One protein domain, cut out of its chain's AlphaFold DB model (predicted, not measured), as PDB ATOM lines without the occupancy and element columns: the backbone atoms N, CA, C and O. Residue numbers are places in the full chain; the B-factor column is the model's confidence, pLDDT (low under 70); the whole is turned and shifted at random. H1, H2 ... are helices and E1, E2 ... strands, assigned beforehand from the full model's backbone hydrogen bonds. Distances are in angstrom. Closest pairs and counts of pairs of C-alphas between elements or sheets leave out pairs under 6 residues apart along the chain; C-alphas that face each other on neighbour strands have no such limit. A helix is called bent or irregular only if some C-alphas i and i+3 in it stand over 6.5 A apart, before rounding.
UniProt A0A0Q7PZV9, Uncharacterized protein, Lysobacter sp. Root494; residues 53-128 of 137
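This is residues 53 to 128 of the 137 residues of an uncharacterized protein of Lysobacter sp. Root494 (UniProt A0A0Q7PZV9). One twisted sheet of five antiparallel strands curls round a single helix, H1, which covers one of its faces; the opposite face has no named helix over it. The long hairpin E4 and E5 runs along the longest axis, with the shorter E3 and E2 to one side of it and E1 to the other. The printed part has 76 residues, with one named helix and five named strands in the chain order E1, H1, E2, E3, E4, E5, and the class is mixed, helices and strands. The sheet's order is E1, E5, E4, E3, E2. The whole is compact, with a radius of gyration of the C-alphas of 12.3 A and spans of 39 by 26 by 19 A.

E1, residues 61 to 66, begins at C-alpha 61 (237.620, 265.380, 166.061) and is 15.4 A long. H1, residues 70 to 84, begins at C-alpha 70 (231.022, 281.064, 159.811) and is 21.0 A long. It is irregular, but only just: C-alphas 79 and 82 are 6.6 A apart. E2 is residues 87 to 92 and E3 residues 95 to 99. E4, residues 103 to 112, is 28.1 A long. E5, residues 115 to 127, is 33.8 A long, bends by 55 degrees at residue 118, and ends at C-alpha 127 (251.077, 266.350, 166.205).

E1, an edge strand, is the antiparallel neighbour of E5 at 157 degrees, with N 64 and O 121 2.9 A apart, within hydrogen-bond range. Residues 53 to 54 pair antiparallel with residues 64 to 65 of E1. H1 is on the sheet in two layers, a helix on one face of a sheet. Its closest C-alphas to E5 are those of Ala 70 and Thr 119, 5.6 A apart; to E2, those of Leu 81 and Tyr 87, 7.2 A. In H1, 8 of 11 O i to N i+4 pairs are within hydrogen-bond range. E2, E3, E4 and E5 form a meander, each strand the antiparallel neighbour of the one before. The hairpin E2 and E3 has N 97 and O 90 within hydrogen-bond range at 2.8 A, the hairpin E3 and E4 N 105 and O 98 at 2.7 A, and the hairpin E4 and E5 N 108 and O 122 at 2.9 A. E1 and E2, the two edge strands, are apart.

The two C-alphas farthest apart, those of Ser 101 and Gly 114, are 39.0 A apart. The printed part has no cut, and the five links between its named elements are tight. The mean pLDDT of the printed part is 89.1; residues 57 and 59 are under 70.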
ATOM      1  N   GLN A  53     227.544 274.548 170.912       89.50
ATOM      2  CA  GLN A  53     227.139 273.306 171.554       89.50
ATOM      3  C   GLN A  53     228.022 272.161 171.062       89.50
ATOM      4  O   GLN A  53     228.326 272.062 169.872       89.50
ATOM      5  N   HIS A  54     228.420 271.274 171.969       88.06
ATOM      6  CA  HIS A  54     229.170 270.079 171.607       88.06
ATOM      7  C   HIS A  54     228.234 269.051 170.970       88.06
ATOM      8  O   HIS A  54     227.231 268.650 171.560       88.06
ATOM      9  N   LEU A  55     228.573 268.622 169.759       85.00
ATOM     10  CA  LEU A  55     227.895 267.524 169.082       85.00
ATOM     11  C   LEU A  55     228.486 266.181 169.538       85.00
ATOM     12  O   LEU A  55     229.587 266.166 170.101       85.00
ATOM     13  N   PRO A  56     227.793 265.048 169.288       81.00
ATOM     14  CA  PRO A  56     228.300 263.732 169.646       81.00
ATOM     15  C   PRO A  56     229.756 263.534 169.199       81.00
ATOM     16  O   PRO A  56     230.117 263.940 168.083       81.00
ATOM     17  N   PRO A  57     230.593 262.939 170.064       64.62
ATOM     18  CA  PRO A  57     232.028 262.888 169.853       64.62
ATOM     19  C   PRO A  57     232.366 262.113 168.578       64.62
ATOM     20  O   PRO A  57     231.814 261.046 168.312       64.62
ATOM     21  N   SER A  58     233.303 262.655 167.799       73.38
ATOM     22  CA  SER A  58     234.051 261.879 166.813       73.38
ATOM     23  C   SER A  58     235.364 261.449 167.456       73.38
ATOM     24  O   SER A  58     235.939 262.212 168.231       73.38
ATOM     25  N   ARG A  59     235.841 260.240 167.141       69.94
ATOM     26  CA  ARG A  59     237.051 259.658 167.748       69.94
ATOM     27  C   ARG A  59     238.264 260.591 167.650       69.94
ATOM     28  O   ARG A  59     239.008 260.709 168.616       69.94
ATOM     29  N   ASP A  60     238.396 261.285 166.521       74.25
ATOM     30  CA  ASP A  60     239.580 262.084 166.181       74.25
ATOM     31  C   ASP A  60     239.273 263.580 166.004       74.25
ATOM     32  O   ASP A  60     240.130 264.352 165.573       74.25
ATOM     33  N   ALA A  61     238.036 264.003 166.288       83.50
ATOM     34  CA  ALA A  61     237.620 265.380 166.061       83.50
ATOM     35  C   ALA A  61     236.578 265.862 167.070       83.50
ATOM     36  O   ALA A  61     235.595 265.185 167.382       83.50
ATOM     37  N   LYS A  62     236.744 267.110 167.501       87.25
ATOM     38  CA  LYS A  62     235.729 267.831 168.263       87.25
ATOM     39  C   LYS A  62     234.736 268.441 167.280       87.25
ATOM     40  O   LYS A  62     235.115 269.164 166.361       87.25
ATOM     41  N   ARG A  63     233.459 268.113 167.461       89.19
ATOM     42  CA  ARG A  63     232.361 268.603 166.625       89.19
ATOM     43  C   ARG A  63     231.539 269.597 167.420       89.19
ATOM     44  O   ARG A  63     231.123 269.299 168.538       89.19
ATOM     45  N   LEU A  64     231.296 270.756 166.830       91.94
ATOM     46  CA  LEU A  64     230.526 271.826 167.439       91.94
ATOM     47  C   LEU A  64     229.405 272.269 166.503       91.94
ATOM     48  O   LEU A  64     229.561 272.259 165.281       91.94
ATOM     49  N   LEU A  65     228.302 272.693 167.102       92.88
ATOM     50  CA  LEU A  65     227.246 273.462 166.467       92.88
ATOM     51  C   LEU A  65     227.285 274.869 167.052       92.88
ATOM     52  O   LEU A  65     226.964 275.055 168.223       92.88
ATOM     53  N   TYR A  66     227.708 275.846 166.262       92.50
ATOM     54  CA  TYR A  66     227.788 277.242 166.663       92.50
ATOM     55  C   TYR A  66     226.531 277.991 166.228       92.50
ATOM     56  O   TYR A  66     226.180 277.975 165.049       92.50
ATOM     57  N   ALA A  67     225.857 278.636 167.183       88.94
ATOM     58  CA  ALA A  67     224.687 279.480 166.938       88.94
ATOM     59  C   ALA A  67     225.101 280.884 166.447       88.94
ATOM     60  O   ALA A  67     224.782 281.889 167.075       88.94
ATOM     61  N   GLY A  68     225.875 280.909 165.365       88.00
ATOM     62  CA  GLY A  68     226.355 282.092 164.662       88.00
ATOM     63  C   GLY A  68     226.937 281.697 163.302       88.00
ATOM     64  O   GLY A  68     227.160 280.509 163.014       88.00
ATOM     65  N   ASN A  69     227.190 282.688 162.450       88.94
ATOM     66  CA  ASN A  69     227.687 282.436 161.096       88.94
ATOM     67  C   ASN A  69     229.185 282.063 161.084       88.94
ATOM     68  O   ASN A  69     229.913 282.200 162.074       88.94
ATOM     69  N   ALA A  70     229.658 281.571 159.937       89.06
ATOM     70  CA  ALA A  70     231.022 281.064 159.811       89.06
ATOM     71  C   ALA A  70     232.080 282.158 160.005       89.06
ATOM     72  O   ALA A  70     233.159 281.880 160.525       89.06
ATOM     73  N   ASP A  71     231.777 283.404 159.641       90.75
ATOM     74  CA  ASP A  71     232.716 284.517 159.773       90.75
ATOM     75  C   ASP A  71     232.879 284.964 161.227       90.75
ATOM     76  O   ASP A  71     233.985 285.289 161.658       90.75
ATOM     77  N   GLU A  72     231.815 284.919 162.023       92.06
ATOM     78  CA  GLU A  72     231.889 285.111 163.474       92.06
ATOM     79  C   GLU A  72     232.724 284.019 164.143       92.06
ATOM     80  O   GLU A  72     233.631 284.326 164.924       92.06
ATOM     81  N   ALA A  73     232.500 282.753 163.772       91.56
ATOM     82  CA  ALA A  73     233.310 281.643 164.262       91.56
ATOM     83  C   ALA A  73     234.795 281.819 163.894       91.56
ATOM     84  O   ALA A  73     235.679 281.609 164.728       91.56
ATOM     85  N   ARG A  74     235.090 282.263 162.664       93.00
ATOM     86  CA  ARG A  74     236.459 282.574 162.224       93.00
ATOM     87  C   ARG A  74     237.083 283.693 163.036       93.00
ATOM     88  O   ARG A  74     238.207 283.527 163.501       93.00
ATOM     89  N   ARG A  75     236.373 284.804 163.253       94.12
ATOM     90  CA  ARG A  75     236.865 285.928 164.073       94.12
ATOM     91  C   ARG A  75     237.169 285.494 165.504       94.12
ATOM     92  O   ARG A  75     238.177 285.920 166.071       94.12
ATOM     93  N   PHE A  76     236.347 284.615 166.078       94.62
ATOM     94  CA  PHE A  76     236.619 284.027 167.386       94.62
ATOM     95  C   PHE A  76     237.957 283.272 167.397       94.62
ATOM     96  O   PHE A  76     238.824 283.564 168.221       94.62
ATOM     97  N   TYR A  77     238.181 282.349 166.458       94.62
ATOM     98  CA  TYR A  77     239.443 281.604 166.410       94.62
ATOM     99  C   TYR A  77     240.639 282.490 166.056       94.62
ATOM    100  O   TYR A  77     241.688 282.363 166.682       94.62
ATOM    101  N   ALA A  78     240.473 283.434 165.132       94.75
ATOM    102  CA  ALA A  78     241.529 284.355 164.729       94.75
ATOM    103  C   ALA A  78     241.988 285.280 165.866       94.75
ATOM    104  O   ALA A  78     243.162 285.632 165.926       94.75
ATOM    105  N   SER A  79     241.092 285.642 166.788       94.44
ATOM    106  CA  SER A  79     241.447 286.422 167.979       94.44
ATOM    107  C   SER A  79     241.980 285.562 169.125       94.44
ATOM    108  O   SER A  79     242.830 286.025 169.886       94.44
ATOM    109  N   THR A  80     241.524 284.313 169.256       93.62
ATOM    110  CA  THR A  80     241.838 283.468 170.420       93.62
ATOM    111  C   THR A  80     243.089 282.612 170.220       93.62
ATOM    112  O   THR A  80     243.908 282.490 171.128       93.62
ATOM    113  N   LEU A  81     243.276 282.018 169.039       93.38
ATOM    114  CA  LEU A  81     244.364 281.069 168.786       93.38
ATOM    115  C   LEU A  81     245.774 281.684 168.882       93.38
ATOM    116  O   LEU A  81     246.637 281.035 169.484       93.38
ATOM    117  N   PRO A  82     246.025 282.929 168.428       93.50
ATOM    118  CA  PRO A  82     247.315 283.587 168.649       93.50
ATOM    119  C   PRO A  82     247.706 283.718 170.123       93.50
ATOM    120  O   PRO A  82     248.874 283.564 170.469       93.50
ATOM    121  N   GLN A  83     246.730 283.919 171.015       90.81
ATOM    122  CA  GLN A  83     246.966 284.010 172.462       90.81
ATOM    123  C   GLN A  83     247.404 282.665 173.065       90.81
ATOM    124  O   GLN A  83     248.000 282.626 174.137       90.81
ATOM    125  N   LEU A  84     247.138 281.561 172.361       90.00
ATOM    126  CA  LEU A  84     247.532 280.199 172.727       90.00
ATOM    127  C   LEU A  84     248.816 279.740 172.008       90.00
ATOM    128  O   LEU A  84     249.172 278.561 172.066       90.00
ATOM    129  N   GLY A  85     249.502 280.658 171.317       90.56
ATOM    130  CA  GLY A  85     250.749 280.394 170.597       90.56
ATOM    131  C   GLY A  85     250.568 279.733 169.230       90.56
ATOM    132  O   GLY A  85     251.554 279.295 168.638       90.56
ATOM    133  N   PHE A  86     249.336 279.644 168.726       93.38
ATOM    134  CA  PHE A  86     249.087 279.191 167.364       93.38
ATOM    135  C   PHE A  86     249.283 280.335 166.365       93.38
ATOM    136  O   PHE A  86     248.965 281.486 166.645       93.38
ATOM    137  N   TYR A  87     249.725 280.011 165.159       93.88
ATOM    138  CA  TYR A  87     249.805 280.932 164.032       93.88
ATOM    139  C   TYR A  87     249.107 280.331 162.815       93.88
ATOM    140  O   TYR A  87     249.144 279.121 162.588       93.88
ATOM    141  N   LEU A  88     248.439 281.182 162.040       95.06
ATOM    142  CA  LEU A  88     247.711 280.773 160.844       95.06
ATOM    143  C   LEU A  88     248.709 280.350 159.757       95.06
ATOM    144  O   LEU A  88     249.598 281.121 159.399       95.06
ATOM    145  N   THR A  89     248.564 279.135 159.233       94.06
ATOM    146  CA  THR A  89     249.411 278.599 158.153       94.06
ATOM    147  C   THR A  89     248.674 278.472 156.833       94.06
ATOM    148  O   THR A  89     249.287 278.589 155.774       94.06
ATOM    149  N   GLN A  90     247.362 278.250 156.874       93.88
ATOM    150  CA  GLN A  90     246.535 278.190 155.679       93.88
ATOM    151  C   GLN A  90     245.124 278.674 155.988       93.88
ATOM    152  O   GLN A  90     244.520 278.246 156.963       93.88
ATOM    153  N   GLU A  91     244.572 279.498 155.106       93.62
ATOM    154  CA  GLU A  91     243.172 279.908 155.146       93.62
ATOM    155  C   GLU A  91     242.508 279.571 153.811       93.62
ATOM    156  O   GLU A  91     243.083 279.773 152.740       93.62
ATOM    157  N   LYS A  92     241.310 278.996 153.881       92.19
ATOM    158  CA  LYS A  92     240.448 278.664 152.744       92.19
ATOM    159  C   LYS A  92     239.027 279.129 153.037       92.19
ATOM    160  O   LYS A  92     238.663 279.410 154.176       92.19
ATOM    161  N   ALA A  93     238.197 279.126 151.998       88.38
ATOM    162  CA  ALA A  93     236.802 279.555 152.074       88.38
ATOM    163  C   ALA A  93     235.961 278.800 153.120       88.38
ATOM    164  O   ALA A  93     234.973 279.341 153.603       88.38
ATOM    165  N   ASP A  94     236.334 277.571 153.474       90.75
ATOM    166  CA  ASP A  94     235.615 276.687 154.397       90.75
ATOM    167  C   ASP A  94     236.490 276.189 155.555       90.75
ATOM    168  O   ASP A  94     236.011 275.468 156.424       90.75
ATOM    169  N   SER A  95     237.774 276.546 155.601       93.44
ATOM    170  CA  SER A  95     238.705 275.956 156.558       93.44
ATOM    171  C   SER A  95     239.876 276.862 156.904       93.44
ATOM    172  O   SER A  95     240.264 277.730 156.129       93.44
ATOM    173  N   ALA A  96     240.447 276.653 158.085       94.00
ATOM    174  CA  ALA A  96     241.648 277.338 158.536       94.00
ATOM    175  C   ALA A  96     242.572 276.354 159.257       94.00
ATOM    176  O   ALA A  96     242.139 275.609 160.136       94.00
ATOM    177  N   THR A  97     243.849 276.375 158.896       95.06
ATOM    178  CA  THR A  97     244.905 275.578 159.514       95.06
ATOM    179  C   THR A  97     245.784 276.487 160.352       95.06
ATOM    180  O   THR A  97     246.295 277.500 159.874       95.06
ATOM    181  N   TRP A  98     245.974 276.093 161.602       94.56
ATOM    182  CA  TRP A  98     246.755 276.802 162.596       94.56
ATOM    183  C   TRP A  98     247.831 275.872 163.136       94.56
ATOM    184  O   TRP A  98     247.529 274.754 163.543       94.56
ATOM    185  N   ASP A  99     249.074 276.327 163.189       92.75
ATOM    186  CA  ASP A  99     250.179 275.552 163.746       92.75
ATOM    187  C   ASP A  99     250.640 276.175 165.068       92.75
ATOM    188  O   ASP A  99     250.668 277.389 165.227       92.75
ATOM    189  N   ARG A 100     251.040 275.330 166.010       88.81
ATOM    190  CA  ARG A 100     251.855 275.632 167.191       88.81
ATOM    191  C   ARG A 100     253.111 274.758 167.103       88.81
ATOM    192  O   ARG A 100     253.174 273.845 166.282       88.81
ATOM    193  N   SER A 101     254.127 275.018 167.921       85.12
ATOM    194  CA  SER A 101     255.413 274.293 167.894       85.12
ATOM    195  C   SER A 101     255.289 272.760 167.846       85.12
ATOM    196  O   SER A 101     256.091 272.115 167.178       85.12
ATOM    197  N   ASP A 102     254.278 272.196 168.499       83.38
ATOM    198  CA  ASP A 102     254.044 270.765 168.697       83.38
ATOM    199  C   ASP A 102     252.761 270.229 168.034       83.38
ATOM    200  O   ASP A 102     252.607 269.016 167.891       83.38
ATOM    201  N   VAL A 103     251.836 271.094 167.609       88.56
ATOM    202  CA  VAL A 103     250.500 270.682 167.150       88.56
ATOM    203  C   VAL A 103     250.010 271.503 165.959       88.56
ATOM    204  O   VAL A 103     250.231 272.705 165.881       88.56
ATOM    205  N   ARG A 104     249.305 270.852 165.037       91.19
ATOM    206  CA  ARG A 104     248.504 271.469 163.977       91.19
ATOM    207  C   ARG A 104     247.025 271.312 164.310       91.19
ATOM    208  O   ARG A 104     246.565 270.206 164.585       91.19
ATOM    209  N   ALA A 105     246.292 272.413 164.262       91.62
ATOM    210  CA  ALA A 105     244.849 272.486 164.386       91.62
ATOM    211  C   ALA A 105     244.227 272.799 163.020       91.62
ATOM    212  O   ALA A 105     244.503 273.834 162.422       91.62
ATOM    213  N   GLU A 106     243.368 271.910 162.537       93.25
ATOM    214  CA  GLU A 106     242.562 272.106 161.334       93.25
ATOM    215  C   GLU A 106     241.118 272.402 161.757       93.25
ATOM    216  O   GLU A 106     240.475 271.588 162.428       93.25
ATOM    217  N   LEU A 107     240.619 273.573 161.368       94.38
ATOM    218  CA  LEU A 107     239.243 274.013 161.576       94.38
ATOM    219  C   LEU A 107     238.490 273.926 160.251       94.38
ATOM    220  O   LEU A 107     238.924 274.518 159.265       94.38
ATOM    221  N   LEU A 108     237.362 273.221 160.230       94.62
ATOM    222  CA  LEU A 108     236.433 273.177 159.102       94.62
ATOM    223  C   LEU A 108     235.107 273.811 159.519       94.62
ATOM    224  O   LEU A 108     234.539 273.418 160.537       94.62
ATOM    225  N   PHE A 109     234.608 274.735 158.709       93.44
ATOM    226  CA  PHE A 109     233.348 275.447 158.888       93.44
ATOM    227  C   PHE A 109     232.386 275.016 157.785       93.44
ATOM    228  O   PHE A 109     232.709 275.125 156.603       93.44
ATOM    229  N   TYR A 110     231.210 274.522 158.158       90.69
ATOM    230  CA  TYR A 110     230.200 274.076 157.202       90.69
ATOM    231  C   TYR A 110     228.819 274.631 157.561       90.69
ATOM    232  O   TYR A 110     228.495 274.747 158.747       90.69
ATOM    233  N   PRO A 111     227.995 274.973 156.556       88.56
ATOM    234  CA  PRO A 111     226.637 275.437 156.796       88.56
ATOM    235  C   PRO A 111     225.784 274.315 157.396       88.56
ATOM    236  O   PRO A 111     225.960 273.134 157.077       88.56
ATOM    237  N   VAL A 112     224.836 274.684 158.253       87.69
ATOM    238  CA  VAL A 112     223.860 273.747 158.814       87.69
ATOM    239  C   VAL A 112     222.623 273.729 157.922       87.69
ATOM    240  O   VAL A 112     221.978 274.749 157.693       87.69
ATOM    241  N   VAL A 113     222.274 272.552 157.396       82.00
ATOM    242  CA  VAL A 113     221.095 272.401 156.533       82.00
ATOM    243  C   VAL A 113     219.838 272.788 157.312       82.00
ATOM    244  O   VAL A 113     219.563 272.226 158.370       82.00
ATOM    245  N   GLY A 114     219.077 273.743 156.775       81.31
ATOM    246  CA  GLY A 114     217.864 274.260 157.410       81.31
ATOM    247  C   GLY A 114     218.105 275.328 158.482       81.31
ATOM    248  O   GLY A 114     217.140 275.748 159.115       81.31
ATOM    249  N   ASN A 115     219.350 275.775 158.691       81.75
ATOM    250  CA  ASN A 115     219.668 276.908 159.558       81.75
ATOM    251  C   ASN A 115     220.921 277.654 159.057       81.75
ATOM    252  O   ASN A 115     222.045 277.309 159.415       81.75
ATOM    253  N   GLU A 116     220.714 278.682 158.233       77.62
ATOM    254  CA  GLU A 116     221.791 279.482 157.623       77.62
ATOM    255  C   GLU A 116     222.534 280.374 158.631       77.62
ATOM    256  O   GLU A 116     223.657 280.803 158.373       77.62
ATOM    257  N   GLU A 117     221.934 280.618 159.797       85.38
ATOM    258  CA  GLU A 117     222.546 281.380 160.888       85.38
ATOM    259  C   GLU A 117     223.410 280.503 161.802       85.38
ATOM    260  O   GLU A 117     224.075 281.014 162.700       85.38
ATOM    261  N   ALA A 118     223.420 279.185 161.584       88.31
ATOM    262  CA  ALA A 118     224.220 278.247 162.351       88.31
ATOM    263  C   ALA A 118     225.364 277.663 161.523       88.31
ATOM    264  O   ALA A 118     225.233 277.319 160.346       88.31
ATOM    265  N   THR A 119     226.494 277.470 162.196       92.00
ATOM    266  CA  THR A 119     227.702 276.911 161.596       92.00
ATOM    267  C   THR A 119     228.101 275.643 162.318       92.00
ATOM    268  O   THR A 119     228.308 275.622 163.531       92.00
ATOM    269  N   GLY A 120     228.264 274.569 161.564       92.56
ATOM    270  CA  GLY A 120     228.951 273.392 162.050       92.56
ATOM    271  C   GLY A 120     230.459 273.620 162.026       92.56
ATOM    272  O   GLY A 120     231.005 274.107 161.038       92.56
ATOM    273  N   ILE A 121     231.145 273.249 163.106       93.62
ATOM    274  CA  ILE A 121     232.602 273.364 163.208       93.62
ATOM    275  C   ILE A 121     233.179 271.981 163.501       93.62
ATOM    276  O   ILE A 121     232.734 271.294 164.425       93.62
ATOM    277  N   ILE A 122     234.163 271.558 162.709       91.88
ATOM    278  CA  ILE A 122     234.990 270.383 163.003       91.88
ATOM    279  C   ILE A 122     236.383 270.869 163.359       91.88
ATOM    280  O   ILE A 122     237.018 271.572 162.578       91.88
ATOM    281  N   VAL A 123     236.852 270.461 164.528       91.06
ATOM    282  CA  VAL A 123     238.195 270.744 165.018       91.06
ATOM    283  C   VAL A 123     238.973 269.439 165.044       91.06
ATOM    284  O   VAL A 123     238.619 268.519 165.782       91.06
ATOM    285  N   THR A 124     240.036 269.372 164.249       90.00
ATOM    286  CA  THR A 124     240.970 268.242 164.231       90.00
ATOM    287  C   THR A 124     242.324 268.718 164.723       90.00
ATOM    288  O   THR A 124     242.801 269.767 164.296       90.00
ATOM    289  N   MET A 125     242.958 267.957 165.611       88.19
ATOM    290  CA  MET A 125     244.291 268.274 166.119       88.19
ATOM    291  C   MET A 125     245.235 267.119 165.862       88.19
ATOM    292  O   MET A 125     244.891 265.963 166.100       88.19
ATOM    293  N   ARG A 126     246.424 267.435 165.357       86.31
ATOM    294  CA  ARG A 126     247.443 266.447 165.009       86.31
ATOM    295  C   ARG A 126     248.811 266.911 165.485       86.31
ATOM    296  O   ARG A 126     249.088 268.106 165.387       86.31
ATOM    297  N   PRO A 127     249.685 266.007 165.953       85.12
ATOM    298  CA  PRO A 127     251.077 266.350 166.205       85.12
ATOM    299  C   PRO A 127     251.695 267.000 164.966       85.12
ATOM    300  O   PRO A 127     251.498 266.531 163.841       85.12
ATOM    301  N   ARG A 128     252.434 268.093 165.158       77.00
ATOM    302  CA  ARG A 128     253.140 268.752 164.062       77.00
ATOM    303  C   ARG A 128     254.344 267.894 163.689       77.00
ATOM    304  O   ARG A 128     255.284 267.770 164.470       77.00
TER     305      ARG A 128